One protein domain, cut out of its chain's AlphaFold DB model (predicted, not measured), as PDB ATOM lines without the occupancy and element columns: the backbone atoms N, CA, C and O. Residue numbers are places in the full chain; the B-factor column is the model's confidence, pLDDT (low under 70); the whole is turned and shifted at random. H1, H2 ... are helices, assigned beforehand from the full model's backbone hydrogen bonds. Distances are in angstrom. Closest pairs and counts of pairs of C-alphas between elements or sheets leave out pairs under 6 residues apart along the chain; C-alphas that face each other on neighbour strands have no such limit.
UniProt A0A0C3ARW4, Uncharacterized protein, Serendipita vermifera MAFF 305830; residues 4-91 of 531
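Overview. This is residues 4 to 91 of the 531 residues of an uncharacterized protein of Serendipita vermifera MAFF 305830 (UniProt A0A0C3ARW4). Six helices make a compact body in which most neighbours cross: H3 runs through the middle with H1 alongside it, H2 and H4 pack on each other toward one end, and the short helices H5 and H6 meet in a corner at the other. A long loop, residues 73 to 85, swings outward from H5 and folds back to H6. The printed part has 88 residues with six named helices, in the order H1 to H6 along the chain, and no named strand; the class is all helix. The whole is compact, with a radius of gyration of the C-alphas of 12.5 A and spans of 36 by 28 by 23 A.

Arrangement. Begin with H1, residues 4 to 13; it touches H3, residues 39 to 52, at Gly 13 and Cys 46, their closest C-alphas, 4.8 A apart. These two run the same way at a shallow tilt of 25 degrees. Look next at H2, residues 22 to 34, which touches H1 with residues 28 to 32 alone; the closest C-alphas, of Ala 6 and Ala 32, are 6.0 A apart. Their tilt is steep, 68 degrees, only just short of about perpendicular, and they run opposite ways. H2 touches H4, residues 56 to 65, with the closest C-alphas at Asp 27 and Gly 57, 5.0 A apart, at a steep tilt of 39 degrees, the same way. H3 is the hub, touching H1, H4 and H6, residues 86 to 91. H3 and H4 only just touch, with 3 pairs of C-alphas within 8 A, through residues 45 to 49 of H3 alone; Met 49 and Tyr 59 have the closest C-alphas, 6.9 A apart. H3 and H6 also only just touch, with 3 such pairs, through residues 40 to 44 of H3 alone; the closest C-alphas are those of Ala 41 and Thr 86, at 5.5 A. H5, residues 67 to 72, touches H6, with the C-alphas of Asn 72 and Tyr 87 closest at 5.6 A. H2 and H6 are apart. In each of the six helices every O i to N i+4 pair is within hydrogen-bond range.

Along the chain. Find C-alpha 4 at (60.944, -15.544, 34.708); from there H1 runs 14.3 A to C-alpha 13. H2 measures 18.3 A, H3 20.0 A and H4 14.3 A from first to last C-alpha. H5 and H6 are short, and H6 ends at C-alpha 91, at (44.243, 1.517, 49.473).

Size, cuts and confidence. The C-alphas farthest apart, of Glu 18 and Glu 91, are 38.5 A apart. The printed part has no cut, and the link from H5 to H6 is long, 13 residues. Residues 13 to 20 and 74 to 84 have pLDDT under 70; the mean of the printed part is 78.5.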
ATOM      1  N   GLU A   4      60.967 -14.080  34.795       85.75
ATOM      2  CA  GLU A   4      60.944 -15.544  34.708       85.75
ATOM      3  C   GLU A   4      60.083 -16.186  35.800       85.75
ATOM      4  O   GLU A   4      59.299 -17.093  35.522       85.75
ATOM      5  N   GLU A   5      60.196 -15.713  37.042       86.62
ATOM      6  CA  GLU A   5      59.375 -16.190  38.159       86.62
ATOM      7  C   GLU A   5      57.897 -15.828  37.965       86.62
ATOM      8  O   GLU A   5      57.026 -16.669  38.194       86.62
ATOM      9  N   ALA A   6      57.607 -14.616  37.480       87.19
ATOM     10  CA  ALA A   6      56.248 -14.180  37.166       87.19
ATOM     11  C   ALA A   6      55.597 -15.074  36.104       87.19
ATOM     12  O   ALA A   6      54.473 -15.550  36.281       87.19
ATOM     13  N   VAL A   7      56.329 -15.360  35.026       86.75
ATOM     14  CA  VAL A   7      55.877 -16.235  33.943       86.75
ATOM     15  C   VAL A   7      55.663 -17.666  34.446       86.75
ATOM     16  O   VAL A   7      54.626 -18.260  34.146       86.75
ATOM     17  N   LYS A   8      56.576 -18.212  35.263       85.56
ATOM     18  CA  LYS A   8      56.411 -19.539  35.891       85.56
ATOM     19  C   LYS A   8      55.154 -19.602  36.764       85.56
ATOM     20  O   LYS A   8      54.388 -20.560  36.664       85.56
ATOM     21  N   LEU A   9      54.904 -18.575  37.576       84.56
ATOM     22  CA  LEU A   9      53.722 -18.504  38.437       84.56
ATOM     23  C   LEU A   9      52.421 -18.476  37.620       84.56
ATOM     24  O   LEU A   9      51.476 -19.197  37.945       84.56
ATOM     25  N   LEU A  10      52.386 -17.706  36.529       84.81
ATOM     26  CA  LEU A  10      51.243 -17.677  35.613       84.81
ATOM     27  C   LEU A  10      51.026 -19.027  34.911       84.81
ATOM     28  O   LEU A  10      49.881 -19.453  34.771       84.81
ATOM     29  N   PHE A  11      52.096 -19.736  34.531       82.00
ATOM     30  CA  PHE A  11      51.995 -21.083  33.956       82.00
ATOM     31  C   PHE A  11      51.404 -22.100  34.937       82.00
ATOM     32  O   PHE A  11      50.507 -22.849  34.554       82.00
ATOM     33  N   HIS A  12      51.811 -22.083  36.211       74.38
ATOM     34  CA  HIS A  12      51.171 -22.894  37.259       74.38
ATOM     35  C   HIS A  12      49.699 -22.511  37.499       74.38
ATOM     36  O   HIS A  12      48.916 -23.285  38.059       74.38
ATOM     37  N   GLY A  13      49.299 -21.301  37.108       65.12
ATOM     38  CA  GLY A  13      47.917 -20.834  37.108       65.12
ATOM     39  C   GLY A  13      47.020 -21.538  36.085       65.12
ATOM     40  O   GLY A  13      45.821 -21.662  36.337       65.12
ATOM     41  N   LEU A  14      47.579 -22.014  34.969       68.19
ATOM     42  CA  LEU A  14      46.839 -22.593  33.847       68.19
ATOM     43  C   LEU A  14      46.484 -24.064  34.114       68.19
ATOM     44  O   LEU A  14      47.314 -24.855  34.547       68.19
ATOM     45  N   SER A  15      45.242 -24.454  33.825       57.75
ATOM     46  CA  SER A  15      44.701 -25.788  34.136       57.75
ATOM     47  C   SER A  15      45.289 -26.948  33.309       57.75
ATOM     48  O   SER A  15      44.861 -28.085  33.494       57.75
ATOM     49  N   SER A  16      46.234 -26.702  32.393       56.84
ATOM     50  CA  SER A  16      46.836 -27.737  31.532       56.84
ATOM     51  C   SER A  16      48.282 -27.374  31.140       56.84
ATOM     52  O   SER A  16      48.483 -26.645  30.169       56.84
ATOM     53  N   PRO A  17      49.298 -27.865  31.875       53.97
ATOM     54  CA  PRO A  17      50.717 -27.591  31.598       53.97
ATOM     55  C   PRO A  17      51.262 -28.237  30.310       53.97
ATOM     56  O   PRO A  17      52.340 -27.874  29.853       53.97
ATOM     57  N   GLU A  18      50.536 -29.192  29.723       51.28
ATOM     58  CA  GLU A  18      51.052 -30.115  28.696       51.28
ATOM     59  C   GLU A  18      50.901 -29.612  27.243       51.28
ATOM     60  O   GLU A  18      51.392 -30.245  26.314       51.28
ATOM     61  N   LEU A  19      50.285 -28.442  27.021       55.59
ATOM     62  CA  LEU A  19      50.080 -27.830  25.693       55.59
ATOM     63  C   LEU A  19      50.500 -26.347  25.686       55.59
ATOM     64  O   LEU A  19      49.716 -25.448  25.372       55.59
ATOM     65  N   VAL A  20      51.753 -26.061  26.052       65.00
ATOM     66  CA  VAL A  20      52.313 -24.703  25.944       65.00
ATOM     67  C   VAL A  20      52.704 -24.429  24.493       65.00
ATOM     68  O   VAL A  20      53.816 -24.716  24.063       65.00
ATOM     69  N   THR A  21      51.778 -23.856  23.728       77.19
ATOM     70  CA  THR A  21      52.090 -23.301  22.403       77.19
ATOM     71  C   THR A  21      52.879 -21.993  22.537       77.19
ATOM     72  O   THR A  21      52.770 -21.285  23.544       77.19
ATOM     73  N   ASP A  22      53.623 -21.606  21.496       80.25
ATOM     74  CA  ASP A  22      54.348 -20.323  21.463       80.25
ATOM     75  C   ASP A  22      53.429 -19.116  21.693       80.25
ATOM     76  O   ASP A  22      53.833 -18.111  22.283       80.25
ATOM     77  N   LYS A  23      52.162 -19.222  21.273       82.81
ATOM     78  CA  LYS A  23      51.154 -18.187  21.505       82.81
ATOM     79  C   LYS A  23      50.816 -18.040  22.989       82.81
ATOM     80  O   LYS A  23      50.772 -16.916  23.479       82.81
ATOM     81  N   VAL A  24      50.651 -19.148  23.714       82.81
ATOM     82  CA  VAL A  24      50.404 -19.126  25.166       82.81
ATOM     83  C   VAL A  24      51.598 -18.525  25.901       82.81
ATOM     84  O   VAL A  24      51.408 -17.697  26.783       82.81
ATOM     85  N   ARG A  25      52.833 -18.866  25.506       85.06
ATOM     86  CA  ARG A  25      54.037 -18.266  26.100       85.06
ATOM     87  C   ARG A  25      54.082 -16.751  25.896       85.06
ATOM     88  O   ARG A  25      54.293 -16.031  26.867       85.06
ATOM     89  N   LYS A  26      53.839 -16.270  24.671       88.75
ATOM     90  CA  LYS A  26      53.793 -14.828  24.369       88.75
ATOM     91  C   LYS A  26      52.715 -14.101  25.173       88.75
ATOM     92  O   LYS A  26      52.996 -13.058  25.750       88.75
ATOM     93  N   ASP A  27      51.511 -14.664  25.249       89.00
ATOM     94  CA  ASP A  27      50.401 -14.051  25.985       89.00
ATOM     95  C   ASP A  27      50.663 -14.016  27.502       89.00
ATOM     96  O   ASP A  27      50.294 -13.051  28.169       89.00
ATOM     97  N   THR A  28      51.331 -15.035  28.051       88.12
ATOM     98  CA  THR A  28      51.729 -15.084  29.466       88.12
ATOM     99  C   THR A  28      52.816 -14.060  29.797       88.12
ATOM    100  O   THR A  28      52.719 -13.401  30.829       88.12
ATOM    101  N   VAL A  29      53.820 -13.889  28.928       90.44
ATOM    102  CA  VAL A  29      54.846 -12.841  29.086       90.44
ATOM    103  C   VAL A  29      54.195 -11.458  29.045       90.44
ATOM    104  O   VAL A  29      54.367 -10.682  29.979       90.44
ATOM    105  N   ALA A  30      53.350 -11.196  28.045       90.12
ATOM    106  CA  ALA A  30      52.635  -9.925  27.929       90.12
ATOM    107  C   ALA A  30      51.725  -9.648  29.142       90.12
ATOM    108  O   ALA A  30      51.581  -8.506  29.575       90.12
ATOM    109  N   LEU A  31      51.117 -10.688  29.726       90.44
ATOM    110  CA  LEU A  31      50.336 -10.550  30.953       90.44
ATOM    111  C   LEU A  31      51.214 -10.239  32.175       90.44
ATOM    112  O   LEU A  31      50.835  -9.400  32.992       90.44
ATOM    113  N   ALA A  32      52.372 -10.889  32.311       89.50
ATOM    114  CA  ALA A  32      53.320 -10.602  33.386       89.50
ATOM    115  C   ALA A  32      53.844  -9.159  33.311       89.50
ATOM    116  O   ALA A  32      53.884  -8.468  34.333       89.50
ATOM    117  N   GLU A  33      54.156  -8.686  32.102       88.56
ATOM    118  CA  GLU A  33      54.522  -7.297  31.810       88.56
ATOM    119  C   GLU A  33      53.394  -6.325  32.177       88.56
ATOM    120  O   GLU A  33      53.620  -5.371  32.921       88.56
ATOM    121  N   ALA A  34      52.159  -6.598  31.743       86.19
ATOM    122  CA  ALA A  34      51.000  -5.746  32.027       86.19
ATOM    123  C   ALA A  34      50.678  -5.622  33.528       86.19
ATOM    124  O   ALA A  34      50.092  -4.628  33.962       86.19
ATOM    125  N   LEU A  35      51.045  -6.629  34.323       87.38
ATOM    126  CA  LEU A  35      50.879  -6.637  35.778       87.38
ATOM    127  C   LEU A  35      52.134  -6.158  36.530       87.38
ATOM    128  O   LEU A  35      52.154  -6.201  37.761       87.38
ATOM    129  N   GLY A  36      53.175  -5.720  35.811       83.12
ATOM    130  CA  GLY A  36      54.435  -5.224  36.376       83.12
ATOM    131  C   GLY A  36      55.196  -6.257  37.211       83.12
ATOM    132  O   GLY A  36      56.001  -5.907  38.069       83.12
ATOM    133  N   CYS A  37      54.926  -7.548  37.000       84.31
ATOM    134  CA  CYS A  37      55.435  -8.638  37.833       84.31
ATOM    135  C   CYS A  37      55.093  -8.512  39.337       84.31
ATOM    136  O   CYS A  37      55.783  -9.088  40.188       84.31
ATOM    137  N   LEU A  38      54.023  -7.784  39.682       85.88
ATOM    138  CA  LEU A  38      53.600  -7.593  41.066       85.88
ATOM    139  C   LEU A  38      52.974  -8.885  41.625       85.88
ATOM    140  O   LEU A  38      51.947  -9.330  41.101       85.88
ATOM    141  N   PRO A  39      53.515  -9.481  42.710       82.50
ATOM    142  CA  PRO A  39      53.072 -10.793  43.188       82.50
ATOM    143  C   PRO A  39      51.568 -10.889  43.477       82.50
ATOM    144  O   PRO A  39      50.921 -11.846  43.056       82.50
ATOM    145  N   ILE A  40      50.986  -9.881  44.136       81.31
ATOM    146  CA  ILE A  40      49.551  -9.880  44.466       81.31
ATOM    147  C   ILE A  40      48.662  -9.781  43.214       81.31
ATOM    148  O   ILE A  40      47.642 -10.465  43.130       81.31
ATOM    149  N   ALA A  41      49.080  -9.008  42.207       83.88
ATOM    150  CA  ALA A  41      48.333  -8.840  40.962       83.88
ATOM    151  C   ALA A  41      48.382 -10.101  40.094       83.88
ATOM    152  O   ALA A  41      47.371 -10.507  39.517       83.88
ATOM    153  N   LEU A  42      49.539 -10.766  40.057       85.75
ATOM    154  CA  LEU A  42      49.704 -12.050  39.378       85.75
ATOM    155  C   LEU A  42      48.890 -13.155  40.051       85.75
ATOM    156  O   LEU A  42      48.213 -13.916  39.362       85.75
ATOM    157  N   GLN A  43      48.885 -13.208  41.385       82.62
ATOM    158  CA  GLN A  43      48.072 -14.172  42.124       82.62
ATOM    159  C   GLN A  43      46.576 -13.963  41.857       82.62
ATOM    160  O   GLN A  43      45.853 -14.924  41.591       82.62
ATOM    161  N   GLN A  44      46.115 -12.709  41.854       85.12
ATOM    162  CA  GLN A  44      44.736 -12.360  41.510       85.12
ATOM    163  C   GLN A  44      44.371 -12.783  40.081       85.12
ATOM    164  O   GLN A  44      43.311 -13.381  39.874       85.12
ATOM    165  N   ALA A  45      45.255 -12.541  39.109       85.69
ATOM    166  CA  ALA A  45      45.065 -12.982  37.731       85.69
ATOM    167  C   ALA A  45      44.988 -14.514  37.627       85.69
ATOM    168  O   ALA A  45      44.061 -15.039  37.008       85.69
ATOM    169  N   CYS A  46      45.896 -15.242  38.287       83.88
ATOM    170  CA  CYS A  46      45.874 -16.704  38.354       83.88
ATOM    171  C   CYS A  46      44.546 -17.233  38.897       83.88
ATOM    172  O   CYS A  46      43.941 -18.125  38.299       83.88
ATOM    173  N   THR A  47      44.054 -16.674  40.004       81.44
ATOM    174  CA  THR A  47      42.784 -17.121  40.580       81.44
ATOM    175  C   THR A  47      41.608 -16.829  39.653       81.44
ATOM    176  O   THR A  47      40.772 -17.708  39.443       81.44
ATOM    177  N   TYR A  48      41.557 -15.642  39.046       84.62
ATOM    178  CA  TYR A  48      40.504 -15.298  38.093       84.62
ATOM    179  C   TYR A  48      40.510 -16.230  36.872       84.62
ATOM    180  O   TYR A  48      39.455 -16.715  36.452       84.62
ATOM    181  N   MET A  49      41.687 -16.514  36.303       86.62
ATOM    182  CA  MET A  49      41.825 -17.419  35.157       86.62
ATOM    183  C   MET A  49      41.354 -18.834  35.500       86.62
ATOM    184  O   MET A  49      40.596 -19.416  34.729       86.62
ATOM    185  N   ARG A  50      41.706 -19.355  36.683       82.94
ATOM    186  CA  ARG A  50      41.222 -20.664  37.161       82.94
ATOM    187  C   ARG A  50      39.704 -20.695  37.337       82.94
ATOM    188  O   ARG A  50      39.061 -21.646  36.905       82.94
ATOM    189  N   GLN A  51      39.125 -19.657  37.942       82.38
ATOM    190  CA  GLN A  51      37.682 -19.586  38.206       82.38
ATOM    191  C   GLN A  51      36.855 -19.434  36.925       82.38
ATOM    192  O   GLN A  51      35.798 -20.045  36.793       82.38
ATOM    193  N   THR A  52      37.333 -18.634  35.970       84.12
ATOM    194  CA  THR A  52      36.607 -18.343  34.721       84.12
ATOM    195  C   THR A  52      37.024 -19.221  33.543       84.12
ATOM    196  O   THR A  52      36.453 -19.086  32.461       84.12
ATOM    197  N   LYS A  53      38.017 -20.100  33.737       83.75
ATOM    198  CA  LYS A  53      38.631 -20.958  32.711       83.75
ATOM    199  C   LYS A  53      39.086 -20.190  31.461       83.75
ATOM    200  O   LYS A  53      39.070 -20.733  30.359       83.75
ATOM    201  N   CYS A  54      39.460 -18.916  31.600       85.81
ATOM    202  CA  CYS A  54      39.948 -18.117  30.475       85.81
ATOM    203  C   CYS A  54      41.471 -18.229  30.318       85.81
ATOM    204  O   CYS A  54      42.191 -18.395  31.300       85.81
ATOM    205  N   SER A  55      41.964 -18.086  29.086       87.69
ATOM    206  CA  SER A  55      43.403 -18.042  28.798       87.69
ATOM    207  C   SER A  55      44.053 -16.734  29.271       87.69
ATOM    208  O   SER A  55      43.364 -15.733  29.490       87.69
ATOM    209  N   ALA A  56      45.388 -16.719  29.356       86.06
ATOM    210  CA  ALA A  56      46.166 -15.514  29.663       86.06
ATOM    211  C   ALA A  56      45.869 -14.364  28.685       86.06
ATOM    212  O   ALA A  56      45.599 -13.246  29.119       86.06
ATOM    213  N   GLY A  57      45.799 -14.645  27.378       87.00
ATOM    214  CA  GLY A  57      45.452 -13.643  26.364       87.00
ATOM    215  C   GLY A  57      44.027 -13.095  26.513       87.00
ATOM    216  O   GLY A  57      43.799 -11.893  26.373       87.00
ATOM    217  N   ALA A  58      43.058 -13.946  26.871       87.56
ATOM    218  CA  ALA A  58      41.688 -13.508  27.137       87.56
ATOM    219  C   ALA A  58      41.594 -12.651  28.411       87.56
ATOM    220  O   ALA A  58      40.854 -11.667  28.431       87.56
ATOM    221  N   TYR A  59      42.348 -12.994  29.462       89.19
ATOM    222  CA  TYR A  59      42.442 -12.167  30.664       89.19
ATOM    223  C   TYR A  59      43.101 -10.821  30.363       89.19
ATOM    224  O   TYR A  59      42.539  -9.792  30.722       89.19
ATOM    225  N   LEU A  60      44.219 -10.809  29.633       89.06
ATOM    226  CA  LEU A  60      44.909  -9.589  29.216       89.06
ATOM    227  C   LEU A  60      43.984  -8.656  28.417       89.06
ATOM    228  O   LEU A  60      43.928  -7.460  28.693       89.06
ATOM    229  N   SER A  61      43.182  -9.201  27.495       89.88
ATOM    230  CA  SER A  61      42.179  -8.428  26.744       89.88
ATOM    231  C   SER A  61      41.063  -7.854  27.628       89.88
ATOM    232  O   SER A  61      40.527  -6.782  27.351       89.88
ATOM    233  N   ARG A  62      40.684  -8.551  28.706       91.38
ATOM    234  CA  ARG A  62      39.703  -8.039  29.676       91.38
ATOM    235  C   ARG A  62      40.326  -6.990  30.593       91.38
ATOM    236  O   ARG A  62      39.669  -5.991  30.873       91.38
ATOM    237  N   LEU A  63      41.575  -7.200  31.014       87.19
ATOM    238  CA  LEU A  63      42.357  -6.279  31.832       87.19
ATOM    239  C   LEU A  63      42.542  -4.945  31.114       87.19
ATOM    240  O   LEU A  63      42.297  -3.910  31.718       87.19
ATOM    241  N   SER A  64      42.874  -4.958  29.822       86.00
ATOM    242  CA  SER A  64      43.023  -3.724  29.043       86.00
ATOM    243  C   SER A  64      41.711  -2.958  28.851       86.00
ATOM    244  O   SER A  64      41.736  -1.739  28.729       86.00
ATOM    245  N   LYS A  65      40.558  -3.642  28.853       87.69
ATOM    246  CA  LYS A  65      39.234  -3.011  28.687       87.69
ATOM    247  C   LYS A  65      38.587  -2.551  29.995       87.69
ATOM    248  O   LYS A  65      37.807  -1.612  29.978       87.69
ATOM    249  N   ASN A  66      38.826  -3.254  31.102       85.69
ATOM    250  CA  ASN A  66      38.126  -3.054  32.378       85.69
ATOM    251  C   ASN A  66      39.079  -3.213  33.578       85.69
ATOM    252  O   ASN A  66      38.792  -3.970  34.512       85.69
ATOM    253  N   LYS A  67      40.224  -2.518  33.545       83.62
ATOM    254  CA  LYS A  67      41.326  -2.660  34.513       83.62
ATOM    255  C   LYS A  67      40.878  -2.441  35.957       83.62
ATOM    256  O   LYS A  67      40.979  -3.363  36.765       83.62
ATOM    257  N   THR A  68      40.277  -1.289  36.247       80.94
ATOM    258  CA  THR A  68      39.784  -0.908  37.581       80.94
ATOM    259  C   THR A  68      38.798  -1.933  38.140       80.94
ATOM    260  O   THR A  68      38.903  -2.350  39.291       80.94
ATOM    261  N   LYS A  69      37.856  -2.414  37.317       82.69
ATOM    262  CA  LYS A  69      36.861  -3.414  37.739       82.69
ATOM    263  C   LYS A  69      37.513  -4.747  38.108       82.69
ATOM    264  O   LYS A  69      37.135  -5.348  39.111       82.69
ATOM    265  N   LEU A  70      38.477  -5.204  37.310       81.62
ATOM    266  CA  LEU A  70      39.173  -6.467  37.548       81.62
ATOM    267  C   LEU A  70      40.116  -6.384  38.744       81.62
ATOM    268  O   LEU A  70      40.114  -7.302  39.558       81.62
ATOM    269  N   LEU A  71      40.869  -5.290  38.884       83.25
ATOM    270  CA  LEU A  71      41.812  -5.098  39.988       83.25
ATOM    271  C   LEU A  71      41.121  -4.792  41.325       83.25
ATOM    272  O   LEU A  71      41.688  -5.119  42.365       83.25
ATOM    273  N   ASN A  72      39.877  -4.296  41.314       80.31
ATOM    274  CA  ASN A  72      39.026  -4.174  42.504       80.31
ATOM    275  C   ASN A  72      38.312  -5.474  42.903       80.31
ATOM    276  O   ASN A  72      37.847  -5.597  44.040       80.31
ATOM    277  N   GLN A  73      38.206  -6.457  42.006       75.75
ATOM    278  CA  GLN A  73      37.485  -7.690  42.303       75.75
ATOM    279  C   GLN A  73      38.206  -8.493  43.395       75.75
ATOM    280  O   GLN A  73      39.365  -8.880  43.255       75.75
ATOM    281  N   LYS A  74      37.501  -8.772  44.496       65.06
ATOM    282  CA  LYS A  74      38.034  -9.582  45.597       65.06
ATOM    283  C   LYS A  74      38.251 -11.026  45.144       65.06
ATOM    284  O   LYS A  74      37.343 -11.654  44.599       65.06
ATOM    285  N   VAL A  75      39.429 -11.566  45.437       58.50
ATOM    286  CA  VAL A  75      39.754 -12.980  45.227       58.50
ATOM    287  C   VAL A  75      39.071 -13.812  46.320       58.50
ATOM    288  O   VAL A  75      39.393 -13.657  47.493       58.50
ATOM    289  N   LYS A  76      38.102 -14.669  45.975       55.00
ATOM    290  CA  LYS A  76      37.410 -15.537  46.953       55.00
ATOM    291  C   LYS A  76      38.025 -16.955  47.005       55.00
ATOM    292  O   LYS A  76      38.096 -17.604  45.964       55.00
ATOM    293  N   HIS A  77      38.345 -17.397  48.239       49.19
ATOM    294  CA  HIS A  77      38.815 -18.711  48.769       49.19
ATOM    295  C   HIS A  77      40.344 -18.900  48.902       49.19
ATOM    296  O   HIS A  77      41.057 -18.679  47.933       49.19
ATOM    297  N   GLN A  78      40.927 -19.252  50.069       39.69
ATOM    298  CA  GLN A  78      40.567 -20.231  51.127       39.69
ATOM    299  C   GLN A  78      40.683 -19.675  52.584       39.69
ATOM    300  O   GLN A  78      41.617 -18.949  52.902       39.69
ATOM    301  N   VAL A  79      39.708 -20.063  53.418       43.34
ATOM    302  CA  VAL A  79      39.508 -20.117  54.897       43.34
ATOM    303  C   VAL A  79      40.274 -19.228  55.909       43.34
ATOM    304  O   VAL A  79      39.667 -18.970  56.938       43.34
ATOM    305  N   ASP A  80      41.469 -18.674  55.684       44.06
ATOM    306  CA  ASP A  80      42.189 -17.974  56.785       44.06
ATOM    307  C   ASP A  80      42.993 -16.709  56.420       44.06
ATOM    308  O   ASP A  80      43.738 -16.167  57.234       44.06
ATOM    309  N   MET A  81      42.807 -16.147  55.221       47.25
ATOM    310  CA  MET A  81      43.319 -14.807  54.897       47.25
ATOM    311  C   MET A  81      42.217 -13.933  54.306       47.25
ATOM    312  O   MET A  81      41.478 -14.347  53.410       47.25
ATOM    313  N   ARG A  82      42.101 -12.699  54.813       51.09
ATOM    314  CA  ARG A  82      41.191 -11.676  54.276       51.09
ATOM    315  C   ARG A  82      41.413 -11.557  52.764       51.09
ATOM    316  O   ARG A  82      42.529 -11.313  52.319       51.09
ATOM    317  N   SER A  83      40.350 -11.710  51.977       53.81
ATOM    318  CA  SER A  83      40.368 -11.515  50.524       53.81
ATOM    319  C   SER A  83      40.668 -10.050  50.191       53.81
ATOM    320  O   SER A  83      39.755  -9.216  50.210       53.81
ATOM    321  N   ILE A  84      41.926  -9.727  49.908       65.50
ATOM    322  CA  ILE A  84      42.360  -8.376  49.541       65.50
ATOM    323  C   ILE A  84      42.694  -8.398  48.044       65.50
ATOM    324  O   ILE A  84      43.459  -9.242  47.583       65.50
ATOM    325  N   SER A  85      42.045  -7.530  47.270       81.62
ATOM    326  CA  SER A  85      42.386  -7.304  45.863       81.62
ATOM    327  C   SER A  85      43.647  -6.440  45.757       81.62
ATOM    328  O   SER A  85      44.040  -5.791  46.724       81.62
ATOM    329  N   THR A  86      44.278  -6.388  44.587       79.81
ATOM    330  CA  THR A  86      45.478  -5.564  44.354       79.81
ATOM    331  C   THR A  86      45.236  -4.102  44.741       79.81
ATOM    332  O   THR A  86      46.032  -3.522  45.474       79.81
ATOM    333  N   TYR A  87      44.104  -3.525  44.326       84.31
ATOM    334  CA  TYR A  87      43.756  -2.142  44.670       84.31
ATOM    335  C   TYR A  87      43.378  -1.971  46.142       84.31
ATOM    336  O   TYR A  87      43.754  -0.969  46.736       84.31
ATOM    337  N   ALA A  88      42.740  -2.963  46.771       82.25
ATOM    338  CA  ALA A  88      42.491  -2.912  48.212       82.25
ATOM    339  C   ALA A  88      43.800  -2.955  49.023       82.25
ATOM    340  O   ALA A  88      43.887  -2.337  50.080       82.25
ATOM    341  N   ALA A  89      44.835  -3.653  48.540       83.75
ATOM    342  CA  ALA A  89      46.149  -3.637  49.179       83.75
ATOM    343  C   ALA A  89      46.808  -2.254  49.071       83.75
ATOM    344  O   ALA A  89      47.341  -1.761  50.064       83.75
ATOM    345  N   PHE A  90      46.724  -1.606  47.903       88.69
ATOM    346  CA  PHE A  90      47.203  -0.232  47.733       88.69
ATOM    347  C   PHE A  90      46.431   0.762  48.600       88.69
ATOM    348  O   PHE A  90      47.054   1.540  49.311       88.69
ATOM    349  N   GLU A  91      45.101   0.677  48.632       88.94
ATOM    350  CA  GLU A  91      44.243   1.517  49.473       88.94
ATOM    351  C   GLU A  91      44.586   1.372  50.962       88.94
ATOM    352  O   GLU A  91      44.743   2.369  51.668       88.94
TER     353      GLU A  91